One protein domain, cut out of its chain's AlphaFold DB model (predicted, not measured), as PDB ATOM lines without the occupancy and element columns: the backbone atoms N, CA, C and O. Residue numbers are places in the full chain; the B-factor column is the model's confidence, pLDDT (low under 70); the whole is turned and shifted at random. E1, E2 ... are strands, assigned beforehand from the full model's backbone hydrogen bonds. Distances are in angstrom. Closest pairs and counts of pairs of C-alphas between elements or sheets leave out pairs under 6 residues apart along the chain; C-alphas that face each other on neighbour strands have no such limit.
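Overview. This is residues 872 to 906 and 945 to 1022 of the 1161 residues of an uncharacterized protein of Elusimicrobia bacterium CG03_land_8_20_14_0_80_50_18 (UniProt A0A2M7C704). This is an elongated model of two lobes: a small, curled sheet of four strands, E3 to E6, makes one end, and a long twisted sheet of three strands, E8, E7 and E10, with the small sheet E1, E2, E9 set loosely over one of its faces, makes the larger lobe. The stretches between E2 and E3 and between E6 and E7 join the lobes. The printed part has 113 residues, no named helix and ten named strands, E1 to E10 in order along the chain; the class is all strand. The sheets, each antiparallel, run E3, E4, E5, E6; E1, E2, E9; and E8, E7, E10. The whole is loose, with a radius of gyration of the C-alphas of 17.9 A and spans of 53 by 30 by 21 A.

Arrangement. Start at E1, residues 872 to 874, which forms a hairpin with E2, residues 881 to 884; N 873 and O 882 are 2.9 A apart, within hydrogen-bond range. On to E3, residues 890 to 893, and E4, residues 899 to 904: in this hairpin N 892 and O 900 are at 2.9 A. Look next at E5, residues 945 to 948, antiparallel to E4 with N 903 and O 946 at 2.8 A, and at E6, residues 954 to 957, its hairpin partner, with N 955 and O 947 at 2.8 A. This sheet is strongly twisted, its curl being 111 degrees. E7, residues 962 to 971, and E8, residues 978 to 985, form a hairpin, with N 967 and O 981 at 2.9 A. E9, residues 990 to 993, is antiparallel to E2, with N 991 and O 883 at 2.8 A, and near E8. E10, residues 1012 to 1021, is antiparallel to E7, with N 966 and O 1018 at 2.9 A. Between sheets, the closest C-alphas of E2 and E10, Val 883 and Tyr 1015, are 7.6 A apart; those of E3 and E7, Asp 890 and Val 962, are 5.5 A apart.

Along the chain. Find C-alpha 872 at (132.093, 77.656, 149.499), where E1 begins. E4 runs 15.2 A, E7 27.7 A from C-alpha 962 at (127.120, 89.355, 130.756), and E8 18.8 A. E10 runs 30.6 A and ends at C-alpha 1021, at (127.839, 93.188, 130.939).

Size, cuts and confidence. Asp 951 and Ser 1009 have the two C-alphas farthest apart, 54.3 A. Residues 907 to 944 are cut out, and C-alphas 906 and 945 are 6.9 A apart. The link from E9 to E10, residues 994 to 1011, is long. Mean pLDDT of the printed part is 86.5; residues 876 to 877 are under 70.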
ATOM      1  N   ILE A 872     130.702  78.092 149.341       89.12
ATOM      2  CA  ILE A 872     132.093  77.656 149.499       89.12
ATOM      3  C   ILE A 872     132.128  76.131 149.518       89.12
ATOM      4  O   ILE A 872     131.420  75.506 150.305       89.12
ATOM      5  N   SER A 873     132.967  75.545 148.667       86.38
ATOM      6  CA  SER A 873     133.167  74.100 148.555       86.38
ATOM      7  C   SER A 873     134.647  73.779 148.754       86.38
ATOM      8  O   SER A 873     135.489  74.219 147.972       86.38
ATOM      9  N   ALA A 874     134.969  73.059 149.831       76.62
ATOM     10  CA  ALA A 874     136.334  72.619 150.114       76.62
ATOM     11  C   ALA A 874     136.776  71.525 149.132       76.62
ATOM     12  O   ALA A 874     135.955  70.720 148.690       76.62
ATOM     13  N   GLN A 875     138.067  71.485 148.808       72.75
ATOM     14  CA  GLN A 875     138.657  70.409 148.017       72.75
ATOM     15  C   GLN A 875     139.182  69.319 148.966       72.75
ATOM     16  O   GLN A 875     139.900  69.624 149.912       72.75
ATOM     17  N   GLU A 876     138.835  68.048 148.741       68.19
ATOM     18  CA  GLU A 876     139.173  66.961 149.685       68.19
ATOM     19  C   GLU A 876     140.684  66.701 149.824       68.19
ATOM     20  O   GLU A 876     141.137  66.146 150.822       68.19
ATOM     21  N   THR A 877     141.472  67.102 148.825       64.00
ATOM     22  CA  THR A 877     142.888  66.738 148.678       64.00
ATOM     23  C   THR A 877     143.858  67.909 148.843       64.00
ATOM     24  O   THR A 877     145.068  67.708 148.740       64.00
ATOM     25  N   SER A 878     143.373  69.131 149.091       72.62
ATOM     26  CA  SER A 878     144.226  70.319 149.200       72.62
ATOM     27  C   SER A 878     143.652  71.370 150.161       72.62
ATOM     28  O   SER A 878     142.509  71.285 150.594       72.62
ATOM     29  N   ALA A 879     144.458  72.383 150.497       70.00
ATOM     30  CA  ALA A 879     143.992  73.551 151.249       70.00
ATOM     31  C   ALA A 879     143.211  74.559 150.377       70.00
ATOM     32  O   ALA A 879     142.767  75.590 150.887       70.00
ATOM     33  N   ASN A 880     143.067  74.294 149.074       85.06
ATOM     34  CA  ASN A 880     142.286  75.127 148.172       85.06
ATOM     35  C   ASN A 880     140.788  74.873 148.365       85.06
ATOM     36  O   ASN A 880     140.337  73.820 148.822       85.06
ATOM     37  N   TYR A 881     139.991  75.851 147.960       87.44
ATOM     38  CA  TYR A 881     138.541  75.744 147.953       87.44
ATOM     39  C   TYR A 881     137.953  76.592 146.835       87.44
ATOM     40  O   TYR A 881     138.561  77.544 146.351       87.44
ATOM     41  N   TRP A 882     136.739  76.246 146.435       90.69
ATOM     42  CA  TRP A 882     136.015  76.937 145.382       90.69
ATOM     43  C   TRP A 882     134.974  77.875 145.975       90.69
ATOM     44  O   TRP A 882     134.156  77.459 146.800       90.69
ATOM     45  N   VAL A 883     134.964  79.118 145.500       91.81
ATOM     46  CA  VAL A 883     133.820  80.024 145.639       91.81
ATOM     47  C   VAL A 883     132.937  79.813 144.419       91.81
ATOM     48  O   VAL A 883     133.384  80.071 143.310       91.81
ATOM     49  N   ARG A 884     131.718  79.304 144.598       90.75
ATOM     50  CA  ARG A 884     130.801  78.923 143.511       90.75
ATOM     51  C   ARG A 884     129.538  79.770 143.513       90.75
ATOM     52  O   ARG A 884     129.036  80.115 144.583       90.75
ATOM     53  N   TRP A 885     128.995  80.047 142.334       89.88
ATOM     54  CA  TRP A 885     127.756  80.807 142.151       89.88
ATOM     55  C   TRP A 885     126.938  80.249 140.983       89.88
ATOM     56  O   TRP A 885     127.450  79.498 140.152       89.88
ATOM     57  N   ILE A 886     125.653  80.605 140.946       86.62
ATOM     58  CA  ILE A 886     124.791  80.364 139.785       86.62
ATOM     59  C   ILE A 886     125.050  81.499 138.786       86.62
ATOM     60  O   ILE A 886     125.097  82.652 139.229       86.62
ATOM     61  N   PRO A 887     125.233  81.206 137.486       84.75
ATOM     62  CA  PRO A 887     125.404  82.239 136.474       84.75
ATOM     63  C   PRO A 887     124.273  83.271 136.505       84.75
ATOM     64  O   PRO A 887     123.103  82.912 136.638       84.75
ATOM     65  N   ALA A 888     124.647  84.542 136.397       86.94
ATOM     66  CA  ALA A 888     123.717  85.641 136.208       86.94
ATOM     67  C   ALA A 888     123.288  85.720 134.743       86.94
ATOM     68  O   ALA A 888     124.075  85.411 133.842       86.94
ATOM     69  N   TYR A 889     122.059  86.171 134.525       89.25
ATOM     70  CA  TYR A 889     121.562  86.511 133.202       89.25
ATOM     71  C   TYR A 889     121.744  87.997 132.945       89.25
ATOM     72  O   TYR A 889     121.805  88.805 133.874       89.25
ATOM     73  N   ASP A 890     121.820  88.351 131.672       90.75
ATOM     74  CA  ASP A 890     121.618  89.741 131.318       90.75
ATOM     75  C   ASP A 890     120.136  90.091 131.446       90.75
ATOM     76  O   ASP A 890     119.268  89.215 131.315       90.75
ATOM     77  N   ILE A 891     119.854  91.352 131.746       90.38
ATOM     78  CA  ILE A 891     118.496  91.826 131.972       90.38
ATOM     79  C   ILE A 891     118.128  92.794 130.869       90.38
ATOM     80  O   ILE A 891     118.877  93.697 130.525       90.38
ATOM     81  N   TYR A 892     116.925  92.619 130.348       87.94
ATOM     82  CA  TYR A 892     116.318  93.554 129.427       87.94
ATOM     83  C   TYR A 892     115.060  94.129 130.064       87.94
ATOM     84  O   TYR A 892     114.189  93.384 130.512       87.94
ATOM     85  N   GLU A 893     114.961  95.453 130.111       86.38
ATOM     86  CA  GLU A 893     113.746  96.133 130.549       86.38
ATOM     87  C   GLU A 893     112.814  96.342 129.347       86.38
ATOM     88  O   GLU A 893     113.169  96.987 128.351       86.38
ATOM     89  N   ASP A 894     111.623  95.747 129.418       82.19
ATOM     90  CA  ASP A 894     110.611  95.909 128.381       82.19
ATOM     91  C   ASP A 894     109.986  97.316 128.393       82.19
ATOM     92  O   ASP A 894     110.225  98.142 129.274       82.19
ATOM     93  N   ALA A 895     109.159  97.619 127.389       76.69
ATOM     94  CA  ALA A 895     108.523  98.934 127.274       76.69
ATOM     95  C   ALA A 895     107.566  99.265 128.444       76.69
ATOM     96  O   ALA A 895     107.176 100.424 128.602       76.69
ATOM     97  N   GLY A 896     107.163  98.264 129.234       77.19
ATOM     98  CA  GLY A 896     106.346  98.408 130.436       77.19
ATOM     99  C   GLY A 896     107.161  98.627 131.714       77.19
ATOM    100  O   GLY A 896     106.557  98.809 132.774       77.19
ATOM    101  N   GLY A 897     108.494  98.633 131.626       78.69
ATOM    102  CA  GLY A 897     109.396  98.749 132.770       78.69
ATOM    103  C   GLY A 897     109.605  97.437 133.529       78.69
ATOM    104  O   GLY A 897     109.997  97.455 134.696       78.69
ATOM    105  N   VAL A 898     109.280  96.289 132.922       85.31
ATOM    106  CA  VAL A 898     109.465  94.974 133.549       85.31
ATOM    107  C   VAL A 898     110.801  94.383 133.112       85.31
ATOM    108  O   VAL A 898     111.088  94.248 131.925       85.31
ATOM    109  N   SER A 899     111.617  94.000 134.089       87.81
ATOM    110  CA  SER A 899     112.903  93.339 133.870       87.81
ATOM    111  C   SER A 899     112.722  91.866 133.487       87.81
ATOM    112  O   SER A 899     112.154  91.087 134.253       87.81
ATOM    113  N   GLN A 900     113.260  91.474 132.333       91.00
ATOM    114  CA  GLN A 900     113.233  90.116 131.794       91.00
ATOM    115  C   GLN A 900     114.648  89.540 131.713       91.00
ATOM    116  O   GLN A 900     115.580  90.230 131.302       91.00
ATOM    117  N   ARG A 901     114.818  88.262 132.074       91.50
ATOM    118  CA  ARG A 901     116.091  87.550 131.874       91.50
ATOM    119  C   ARG A 901     116.250  87.183 130.408       91.50
ATOM    120  O   ARG A 901     115.370  86.538 129.842       91.50
ATOM    121  N   VAL A 902     117.389  87.536 129.828       91.62
ATOM    122  CA  VAL A 902     117.661  87.281 128.414       91.62
ATOM    123  C   VAL A 902     118.487  86.015 128.241       91.62
ATOM    124  O   VAL A 902     119.584  85.872 128.787       91.62
ATOM    125  N   THR A 903     117.970  85.107 127.422       91.44
ATOM    126  CA  THR A 903     118.728  83.995 126.859       91.44
ATOM    127  C   THR A 903     119.497  84.507 125.649       91.44
ATOM    128  O   THR A 903     118.906  84.917 124.651       91.44
ATOM    129  N   MET A 904     120.825  84.515 125.747       89.12
ATOM    130  CA  MET A 904     121.707  85.040 124.704       89.12
ATOM    131  C   MET A 904     121.926  84.035 123.566       89.12
ATOM    132  O   MET A 904     122.082  82.839 123.808       89.12
ATOM    133  N   GLY A 905     122.042  84.548 122.340       88.94
ATOM    134  CA  GLY A 905     122.371  83.781 121.137       88.94
ATOM    135  C   GLY A 905     121.187  83.065 120.483       88.94
ATOM    136  O   GLY A 905     120.046  83.131 120.944       88.94
ATOM    137  N   MET A 906     121.471  82.384 119.369       88.44
ATOM    138  CA  MET A 906     120.515  81.512 118.688       88.44
ATOM    139  C   MET A 906     120.506  80.139 119.367       88.44
ATOM    140  O   MET A 906     121.468  79.380 119.256       88.44
ATOM    141  N   GLY A 945     119.573  88.113 121.720       90.25
ATOM    142  CA  GLY A 945     118.947  87.081 122.529       90.25
ATOM    143  C   GLY A 945     117.426  87.188 122.505       90.25
ATOM    144  O   GLY A 945     116.849  87.919 121.695       90.25
ATOM    145  N   TYR A 946     116.774  86.453 123.396       91.88
ATOM    146  CA  TYR A 946     115.327  86.488 123.588       91.88
ATOM    147  C   TYR A 946     114.956  86.240 125.052       91.88
ATOM    148  O   TYR A 946     115.738  85.660 125.806       91.88
ATOM    149  N   TYR A 947     113.752  86.642 125.445       91.25
ATOM    150  CA  TYR A 947     113.104  86.162 126.665       91.25
ATOM    151  C   TYR A 947     111.773  85.491 126.321       91.25
ATOM    152  O   TYR A 947     111.212  85.709 125.247       91.25
ATOM    153  N   GLU A 948     111.281  84.638 127.213       89.44
ATOM    154  CA  GLU A 948     110.013  83.932 127.023       89.44
ATOM    155  C   GLU A 948     108.880  84.651 127.750       89.44
ATOM    156  O   GLU A 948     108.976  84.972 128.937       89.44
ATOM    157  N   LEU A 949     107.791  84.894 127.026       84.50
ATOM    158  CA  LEU A 949     106.545  85.407 127.574       84.50
ATOM    159  C   LEU A 949     105.781  84.288 128.294       84.50
ATOM    160  O   LEU A 949     106.023  83.097 128.103       84.50
ATOM    161  N   SER A 950     104.803  84.662 129.122       83.81
ATOM    162  CA  SER A 950     104.023  83.707 129.927       83.81
ATOM    163  C   SER A 950     103.232  82.674 129.112       83.81
ATOM    164  O   SER A 950     102.779  81.678 129.672       83.81
ATOM    165  N   ASP A 951     103.025  82.919 127.817       85.00
ATOM    166  CA  ASP A 951     102.368  82.006 126.875       85.00
ATOM    167  C   ASP A 951     103.350  81.086 126.123       85.00
ATOM    168  O   ASP A 951     102.922  80.283 125.292       85.00
ATOM    169  N   GLY A 952     104.650  81.173 126.429       82.50
ATOM    170  CA  GLY A 952     105.721  80.400 125.799       82.50
ATOM    171  C   GLY A 952     106.241  80.985 124.483       82.50
ATOM    172  O   GLY A 952     107.131  80.393 123.872       82.50
ATOM    173  N   SER A 953     105.714  82.127 124.030       84.31
ATOM    174  CA  SER A 953     106.271  82.828 122.871       84.31
ATOM    175  C   SER A 953     107.609  83.494 123.216       84.31
ATOM    176  O   SER A 953     107.830  83.940 124.343       84.31
ATOM    177  N   LYS A 954     108.531  83.536 122.247       88.81
ATOM    178  CA  LYS A 954     109.874  84.107 122.423       88.81
ATOM    179  C   LYS A 954     109.917  85.525 121.873       88.81
ATOM    180  O   LYS A 954     109.773  85.740 120.669       88.81
ATOM    181  N   GLU A 955     110.169  86.494 122.740       89.38
ATOM    182  CA  GLU A 955     110.370  87.881 122.342       89.38
ATOM    183  C   GLU A 955     111.865  88.161 122.170       89.38
ATOM    184  O   GLU A 955     112.656  88.072 123.109       89.38
ATOM    185  N   ARG A 956     112.265  88.461 120.932       90.06
ATOM    186  CA  ARG A 956     113.659  88.745 120.565       90.06
ATOM    187  C   ARG A 956     114.046  90.146 121.014       90.06
ATOM    188  O   ARG A 956     113.309  91.098 120.765       90.06
ATOM    189  N   VAL A 957     115.230  90.276 121.600       87.81
ATOM    190  CA  VAL A 957     115.706  91.527 122.195       87.81
ATOM    191  C   VAL A 957     117.181  91.793 121.918       87.81
ATOM    192  O   VAL A 957     117.964  90.891 121.611       87.81
ATOM    193  N   LEU A 958     117.558  93.064 122.053       86.62
ATOM    194  CA  LEU A 958     118.947  93.505 122.095       86.62
ATOM    195  C   LEU A 958     119.359  93.675 123.551       86.62
ATOM    196  O   LEU A 958     118.890  94.595 124.215       86.62
ATOM    197  N   ALA A 959     120.235  92.787 123.995       87.56
ATOM    198  CA  ALA A 959     120.883  92.817 125.296       87.56
ATOM    199  C   ALA A 959     122.389  92.596 125.101       87.56
ATOM    200  O   ALA A 959     122.801  91.861 124.192       87.56
ATOM    201  N   SER A 960     123.231  93.257 125.883       87.69
ATOM    202  CA  SER A 960     124.677  93.209 125.670       87.69
ATOM    203  C   SER A 960     125.300  91.871 126.085       87.69
ATOM    204  O   SER A 960     126.330  91.449 125.546       87.69
ATOM    205  N   GLY A 961     124.625  91.138 126.962       89.00
ATOM    206  CA  GLY A 961     125.081  89.905 127.574       89.00
ATOM    207  C   GLY A 961     126.085  90.174 128.691       89.00
ATOM    208  O   GLY A 961     126.925  91.073 128.608       89.00
ATOM    209  N   VAL A 962     126.086  89.319 129.714       89.44
ATOM    210  CA  VAL A 962     127.120  89.355 130.756       89.44
ATOM    211  C   VAL A 962     128.496  89.100 130.121       89.44
ATOM    212  O   VAL A 962     128.662  88.214 129.291       89.44
ATOM    213  N   ARG A 963     129.512  89.883 130.477       88.56
ATOM    214  CA  ARG A 963     130.881  89.759 129.960       88.56
ATOM    215  C   ARG A 963     131.814  89.114 130.973       88.56
ATOM    216  O   ARG A 963     132.547  88.188 130.624       88.56
ATOM    217  N   TYR A 964     131.791  89.606 132.209       91.81
ATOM    218  CA  TYR A 964     132.663  89.149 133.288       91.81
ATOM    219  C   TYR A 964     131.936  89.115 134.632       91.81
ATOM    220  O   TYR A 964     130.936  89.800 134.832       91.81
ATOM    221  N   TYR A 965     132.489  88.364 135.580       93.19
ATOM    222  CA  TYR A 965     132.201  88.527 136.999       93.19
ATOM    223  C   TYR A 965     133.362  89.212 137.720       93.19
ATOM    224  O   TYR A 965     134.535  88.949 137.432       93.19
ATOM    225  N   GLU A 966     133.022  90.039 138.707       94.19
ATOM    226  CA  GLU A 966     133.967  90.589 139.674       94.19
ATOM    227  C   GLU A 966     133.770  89.929 141.039       94.19
ATOM    228  O   GLU A 966     132.687  90.001 141.622       94.19
ATOM    229  N   LEU A 967     134.838  89.332 141.571       94.19
ATOM    230  CA  LEU A 967     134.870  88.685 142.880       94.19
ATOM    231  C   LEU A 967     135.665  89.528 143.878       94.19
ATOM    232  O   LEU A 967     136.838  89.836 143.654       94.19
ATOM    233  N   GLN A 968     135.056  89.829 145.025       93.81
ATOM    234  CA  GLN A 968     135.707  90.521 146.135       93.81
ATOM    235  C   GLN A 968     135.774  89.666 147.400       93.81
ATOM    236  O   GLN A 968     134.873  88.883 147.699       93.81
ATOM    237  N   GLU A 969     136.838  89.878 148.173       92.12
ATOM    238  CA  GLU A 969     137.131  89.215 149.440       92.12
ATOM    239  C   GLU A 969     137.201  90.220 150.600       92.12
ATOM    240  O   GLU A 969     137.855  91.267 150.517       92.12
ATOM    241  N   GLN A 970     136.585  89.859 151.723       88.94
ATOM    242  CA  GLN A 970     136.783  90.486 153.029       88.94
ATOM    243  C   GLN A 970     137.314  89.429 154.003       88.94
ATOM    244  O   GLN A 970     136.803  88.311 154.048       88.94
ATOM    245  N   PHE A 971     138.301  89.782 154.826       87.56
ATOM    246  CA  PHE A 971     138.880  88.875 155.819       87.56
ATOM    247  C   PHE A 971     138.668  89.358 157.260       87.56
ATOM    248  O   PHE A 971     138.619  90.561 157.532       87.56
ATOM    249  N   ASP A 972     138.578  88.413 158.195       85.75
ATOM    250  CA  ASP A 972     138.397  88.621 159.634       85.75
ATOM    251  C   ASP A 972     137.336  89.707 159.952       85.75
ATOM    252  O   ASP A 972     136.156  89.585 159.604       85.75
ATOM    253  N   THR A 973     137.761  90.785 160.616       84.06
ATOM    254  CA  THR A 973     136.961  91.954 161.004       84.06
ATOM    255  C   THR A 973     137.296  93.200 160.176       84.06
ATOM    256  O   THR A 973     136.944  94.315 160.571       84.06
ATOM    257  N   SER A 974     137.998  93.034 159.046       82.75
ATOM    258  CA  SER A 974     138.272  94.123 158.106       82.75
ATOM    259  C   SER A 974     136.964  94.696 157.568       82.75
ATOM    260  O   SER A 974     136.055  93.950 157.226       82.75
ATOM    261  N   ALA A 975     136.895  96.020 157.454       77.62
ATOM    262  CA  ALA A 975     135.781  96.722 156.814       77.62
ATOM    263  C   ALA A 975     135.941  96.838 155.289       77.62
ATOM    264  O   ALA A 975     135.033  97.292 154.601       77.62
ATOM    265  N   ARG A 976     137.129  96.511 154.760       83.88
ATOM    266  CA  ARG A 976     137.472  96.697 153.347       83.88
ATOM    267  C   ARG A 976     137.271  95.407 152.565       83.88
ATOM    268  O   ARG A 976     137.810  94.371 152.955       83.88
ATOM    269  N   TRP A 977     136.558  95.530 151.453       87.69
ATOM    270  CA  TRP A 977     136.499  94.543 150.383       87.69
ATOM    271  C   TRP A 977     137.676  94.751 149.428       87.69
ATOM    272  O   TRP A 977     137.995  95.889 149.089       87.69
ATOM    273  N   ASN A 978     138.328  93.665 149.021       91.44
ATOM    274  CA  ASN A 978     139.464  93.686 148.102       91.44
ATOM    275  C   ASN A 978     139.129  92.835 146.875       91.44
ATOM    276  O   ASN A 978     138.656  91.709 147.030       91.44
ATOM    277  N   THR A 979     139.367  93.355 145.671       94.06
ATOM    278  CA  THR A 979     139.079  92.632 144.425       94.06
ATOM    279  C   THR A 979     140.103  91.529 144.190       94.06
ATOM    280  O   THR A 979     141.309  91.770 144.128       94.06
ATOM    281  N   ILE A 980     139.600  90.299 144.090       93.44
ATOM    282  CA  ILE A 980     140.380  89.122 143.712       93.44
ATOM    283  C   ILE A 980     140.612  89.125 142.202       93.44
ATOM    284  O   ILE A 980     141.742  88.971 141.753       93.44
ATOM    285  N   SER A 981     139.536  89.295 141.435       92.62
ATOM    286  CA  SER A 981     139.558  89.374 139.976       92.62
ATOM    287  C   SER A 981     138.310  90.106 139.496       92.62
ATOM    288  O   SER A 981     137.211  89.796 139.962       92.62
ATOM    289  N   SER A 982     138.478  91.051 138.569       91.25
ATOM    290  CA  SER A 982     137.382  91.765 137.897       91.25
ATOM    291  C   SER A 982     137.014  91.193 136.524       91.25
ATOM    292  O   SER A 982     136.094  91.687 135.876       91.25
ATOM    293  N   LYS A 983     137.737  90.163 136.060       90.56
ATOM    294  CA  LYS A 983     137.651  89.627 134.690       90.56
ATOM    295  C   LYS A 983     137.459  88.112 134.663       90.56
ATOM    296  O   LYS A 983     138.120  87.410 133.900       90.56
ATOM    297  N   ILE A 984     136.581  87.589 135.515       90.69
ATOM    298  CA  ILE A 984     136.238  86.162 135.498       90.69
ATOM    299  C   ILE A 984     135.271  85.920 134.321       90.69
ATOM    300  O   ILE A 984     134.198  86.521 134.326       90.69
ATOM    301  N   PRO A 985     135.619  85.116 133.299       86.00
ATOM    302  CA  PRO A 985     134.793  84.948 132.100       86.00
ATOM    303  C   PRO A 985     133.510  84.146 132.359       86.00
ATOM    304  O   PRO A 985     133.365  83.451 133.364       86.00
ATOM    305  N   LEU A 986     132.577  84.215 131.409       75.88
ATOM    306  CA  LEU A 986     131.406  83.341 131.367       75.88
ATOM    307  C   LEU A 986     131.785  81.861 131.178       75.88
ATOM    308  O   LEU A 986     132.842  81.536 130.645       75.88
ATOM    309  N   GLY A 987     130.901  80.954 131.611       71.50
ATOM    310  CA  GLY A 987     131.110  79.498 131.543       71.50
ATOM    311  C   GLY A 987     131.825  78.902 132.760       71.50
ATOM    312  O   GLY A 987     131.896  77.681 132.898       71.50
ATOM    313  N   THR A 988     132.309  79.740 133.684       77.50
ATOM    314  CA  THR A 988     132.826  79.296 134.983       77.50
ATOM    315  C   THR A 988     131.752  79.416 136.062       77.50
ATOM    316  O   THR A 988     131.238  80.506 136.302       77.50
ATOM    317  N   ASN A 989     131.473  78.322 136.775       82.12
ATOM    318  CA  ASN A 989     130.514  78.303 137.892       82.12
ATOM    319  C   ASN A 989     131.206  78.464 139.260       82.12
ATOM    320  O   ASN A 989     130.652  78.121 140.309       82.12
ATOM    321  N   GLY A 990     132.454  78.936 139.254       86.75
ATOM    322  CA  GLY A 990     133.222  79.200 140.456       86.75
ATOM    323  C   GLY A 990     134.647  79.674 140.188       86.75
ATOM    324  O   GLY A 990     135.148  79.580 139.070       86.75
ATOM    325  N   TYR A 991     135.299  80.148 141.247       90.50
ATOM    326  CA  TYR A 991     136.691  80.588 141.272       90.50
ATOM    327  C   TYR A 991     137.458  79.816 142.350       90.50
ATOM    328  O   TYR A 991     137.011  79.750 143.501       90.50
ATOM    329  N   GLU A 992     138.597  79.226 141.991       90.19
ATOM    330  CA  GLU A 992     139.450  78.504 142.937       90.19
ATOM    331  C   GLU A 992     140.320  79.480 143.729       90.19
ATOM    332  O   GLU A 992     141.040  80.309 143.172       90.19
ATOM    333  N   LEU A 993     140.280  79.365 145.052       88.56
ATOM    334  CA  LEU A 993     141.144  80.101 145.959       88.56
ATOM    335  C   LEU A 993     142.150  79.136 146.568       88.56
ATOM    336  O   LEU A 993     141.787  78.239 147.327       88.56
ATOM    337  N   GLY A 994     143.421  79.347 146.232       79.06
ATOM    338  CA  GLY A 994     144.534  78.527 146.695       79.06
ATOM    339  C   GLY A 994     145.697  79.338 147.257       79.06
ATOM    340  O   GLY A 994     145.684  80.573 147.273       79.06
ATOM    341  N   SER A 995     146.729  78.631 147.716       72.12
ATOM    342  CA  SER A 995     147.946  79.215 148.304       72.12
ATOM    343  C   SER A 995     148.795  80.026 147.315       72.12
ATOM    344  O   SER A 995     149.630  80.824 147.739       72.12
ATOM    345  N   SER A 996     148.565  79.860 146.009       78.56
ATOM    346  CA  SER A 996     149.223  80.608 144.932       78.56
ATOM    347  C   SER A 996     148.725  82.052 144.792       78.56
ATOM    348  O   SER A 996     149.445  82.892 144.254       78.56
ATOM    349  N   LEU A 997     147.530  82.375 145.301       85.69
ATOM    350  CA  LEU A 997     146.981  83.729 145.254       85.69
ATOM    351  C   LEU A 997     147.512  84.572 146.425       85.69
ATOM    352  O   LEU A 997     146.937  84.593 147.519       85.69
ATOM    353  N   THR A 998     148.620  85.274 146.180       84.88
ATOM    354  CA  THR A 998     149.361  86.066 147.182       84.88
ATOM    355  C   THR A 998     149.097  87.573 147.113       84.88
ATOM    356  O   THR A 998     149.490  88.306 148.020       84.88
ATOM    357  N   SER A 999     148.400  88.058 146.084       88.75
ATOM    358  CA  SER A 999     148.051  89.476 145.911       88.75
ATOM    359  C   SER A 999     146.640  89.660 145.350       88.75
ATOM    360  O   SER A 999     146.090  88.754 144.727       88.75
ATOM    361  N   TYR A1000     146.049  90.816 145.642       91.69
ATOM    362  CA  TYR A1000     144.812  91.311 145.043       91.69
ATOM    363  C   TYR A1000     145.089  91.898 143.654       91.69
ATOM    364  O   TYR A1000     146.235  92.206 143.326       91.69
ATOM    365  N   GLU A1001     144.042  92.095 142.853       91.50
ATOM    366  CA  GLU A1001     144.161  92.618 141.483       91.50
ATOM    367  C   GLU A1001     144.835  94.005 141.424       91.50
ATOM    368  O   GLU A1001     145.557  94.309 140.478       91.50
ATOM    369  N   ASP A1002     144.682  94.823 142.471       87.19
ATOM    370  CA  ASP A1002     145.335  96.135 142.607       87.19
ATOM    371  C   ASP A1002     146.824  96.060 143.019       87.19
ATOM    372  O   ASP A1002     147.455  97.086 143.290       87.19
ATOM    373  N   GLY A1003     147.392  94.852 143.096       84.81
ATOM    374  CA  GLY A1003     148.785  94.577 143.452       84.81
ATOM    375  C   GLY A1003     149.074  94.558 144.956       84.81
ATOM    376  O   GLY A1003     150.201  94.256 145.362       84.81
ATOM    377  N   ARG A1004     148.092  94.854 145.823       89.56
ATOM    378  CA  ARG A1004     148.282  94.760 147.280       89.56
ATOM    379  C   ARG A1004     148.420  93.305 147.716       89.56
ATOM    380  O   ARG A1004     147.754  92.418 147.197       89.56
ATOM    381  N   GLN A1005     149.258  93.054 148.719       88.88
ATOM    382  CA  GLN A1005     149.452  91.707 149.262       88.88
ATOM    383  C   GLN A1005     148.171  91.189 149.931       88.88
ATOM    384  O   GLN A1005     147.591  91.862 150.789       88.88
ATOM    385  N   ARG A1006     147.756  89.978 149.552       88.44
ATOM    386  CA  ARG A1006     146.603  89.289 150.132       88.44
ATOM    387  C   ARG A1006     146.977  88.754 151.509       88.44
ATOM    388  O   ARG A1006     148.031  88.145 151.691       88.44
ATOM    389  N   LYS A1007     146.113  88.961 152.505       85.31
ATOM    390  CA  LYS A1007     146.376  88.526 153.884       85.31
ATOM    391  C   LYS A1007     146.090  87.031 154.048       85.31
ATOM    392  O   LYS A1007     145.076  86.683 154.631       85.31
ATOM    393  N   THR A1008     146.995  86.165 153.594       81.69
ATOM    394  CA  THR A1008     146.837  84.694 153.609       81.69
ATOM    395  C   THR A1008     146.773  84.061 155.008       81.69
ATOM    396  O   THR A1008     146.323  82.927 155.146       81.69
ATOM    397  N   SER A1009     147.169  84.792 156.054       80.56
ATOM    398  CA  SER A1009     147.133  84.359 157.460       80.56
ATOM    399  C   SER A1009     145.838  84.704 158.209       80.56
ATOM    400  O   SER A1009     145.787  84.561 159.432       80.56
ATOM    401  N   ALA A1010     144.806  85.205 157.524       85.06
ATOM    402  CA  ALA A1010     143.521  85.487 158.159       85.06
ATOM    403  C   ALA A1010     142.806  84.200 158.607       85.06
ATOM    404  O   ALA A1010     142.924  83.149 157.976       85.06
ATOM    405  N   SER A1011     142.039  84.293 159.693       85.50
ATOM    406  CA  SER A1011     141.279  83.161 160.230       85.50
ATOM    407  C   SER A1011     139.986  82.932 159.453       85.50
ATOM    408  O   SER A1011     139.587  81.784 159.263       85.50
ATOM    409  N   TYR A1012     139.350  84.009 158.985       86.81
ATOM    410  CA  TYR A1012     138.087  83.942 158.253       86.81
ATOM    411  C   TYR A1012     138.119  84.756 156.962       86.81
ATOM    412  O   TYR A1012     138.602  85.887 156.967       86.81
ATOM    413  N   TYR A1013     137.509  84.227 155.903       89.00
ATOM    414  CA  TYR A1013     137.263  84.939 154.646       89.00
ATOM    415  C   TYR A1013     135.783  84.919 154.270       89.00
ATOM    416  O   TYR A1013     135.058  83.973 154.575       89.00
ATOM    417  N   ARG A1014     135.332  85.974 153.599       89.19
ATOM    418  CA  ARG A1014     133.988  86.129 153.041       89.19
ATOM    419  C   ARG A1014     134.083  86.683 151.632       89.19
ATOM    420  O   ARG A1014     134.985  87.469 151.346       89.19
ATOM    421  N   TYR A1015     133.116  86.316 150.805       91.25
ATOM    422  CA  TYR A1015     133.098  86.639 149.389       91.25
ATOM    423  C   TYR A1015     131.788  87.290 148.982       91.25
ATOM    424  O   TYR A1015     130.725  86.942 149.497       91.25
ATOM    425  N   ARG A1016     131.873  88.206 148.026       91.50
ATOM    426  CA  ARG A1016     130.731  88.728 147.276       91.50
ATOM    427  C   ARG A1016     131.117  88.841 145.813       91.50
ATOM    428  O   ARG A1016     132.294  89.028 145.503       91.50
ATOM    429  N   ILE A1017     130.135  88.723 144.939       92.50
ATOM    430  CA  ILE A1017     130.343  88.711 143.497       92.50
ATOM    431  C   ILE A1017     129.312  89.607 142.813       92.50
ATOM    432  O   ILE A1017     128.200  89.749 143.309       92.50
ATOM    433  N   ARG A1018     129.676  90.223 141.693       93.19
ATOM    434  CA  ARG A1018     128.747  90.945 140.814       93.19
ATOM    435  C   ARG A1018     129.049  90.633 139.356       93.19
ATOM    436  O   ARG A1018     130.164  90.204 139.049       93.19
ATOM    437  N   SER A1019     128.075  90.817 138.480       92.69
ATOM    438  CA  SER A1019     128.237  90.669 137.034       92.69
ATOM    439  C   SER A1019     128.545  92.029 136.392       92.69
ATOM    440  O   SER A1019     128.231  93.085 136.944       92.69
ATOM    441  N   LEU A1020     129.240  91.995 135.258       91.25
ATOM    442  CA  LEU A1020     129.539  93.125 134.382       91.25
ATOM    443  C   LEU A1020     129.143  92.714 132.969       91.25
ATOM    444  O   LEU A1020     129.658  91.704 132.486       91.25
ATOM    445  N   ASP A1021     128.271  93.465 132.312       90.12
ATOM    446  CA  ASP A1021     127.839  93.188 130.939       90.12
ATOM    447  C   ASP A1021     128.833  93.701 129.873       90.12
ATOM    448  O   ASP A1021     129.905  94.240 130.185       90.12
ATOM    449  N   LYS A1022     128.539  93.474 128.585       86.38
ATOM    450  CA  LYS A1022     129.401  93.958 127.491       86.38
ATOM    451  C   LYS A1022     129.266  95.458 127.246       86.38
ATOM    452  O   LYS A1022     130.193  96.033 126.669       86.38
TER     453      LYS A1022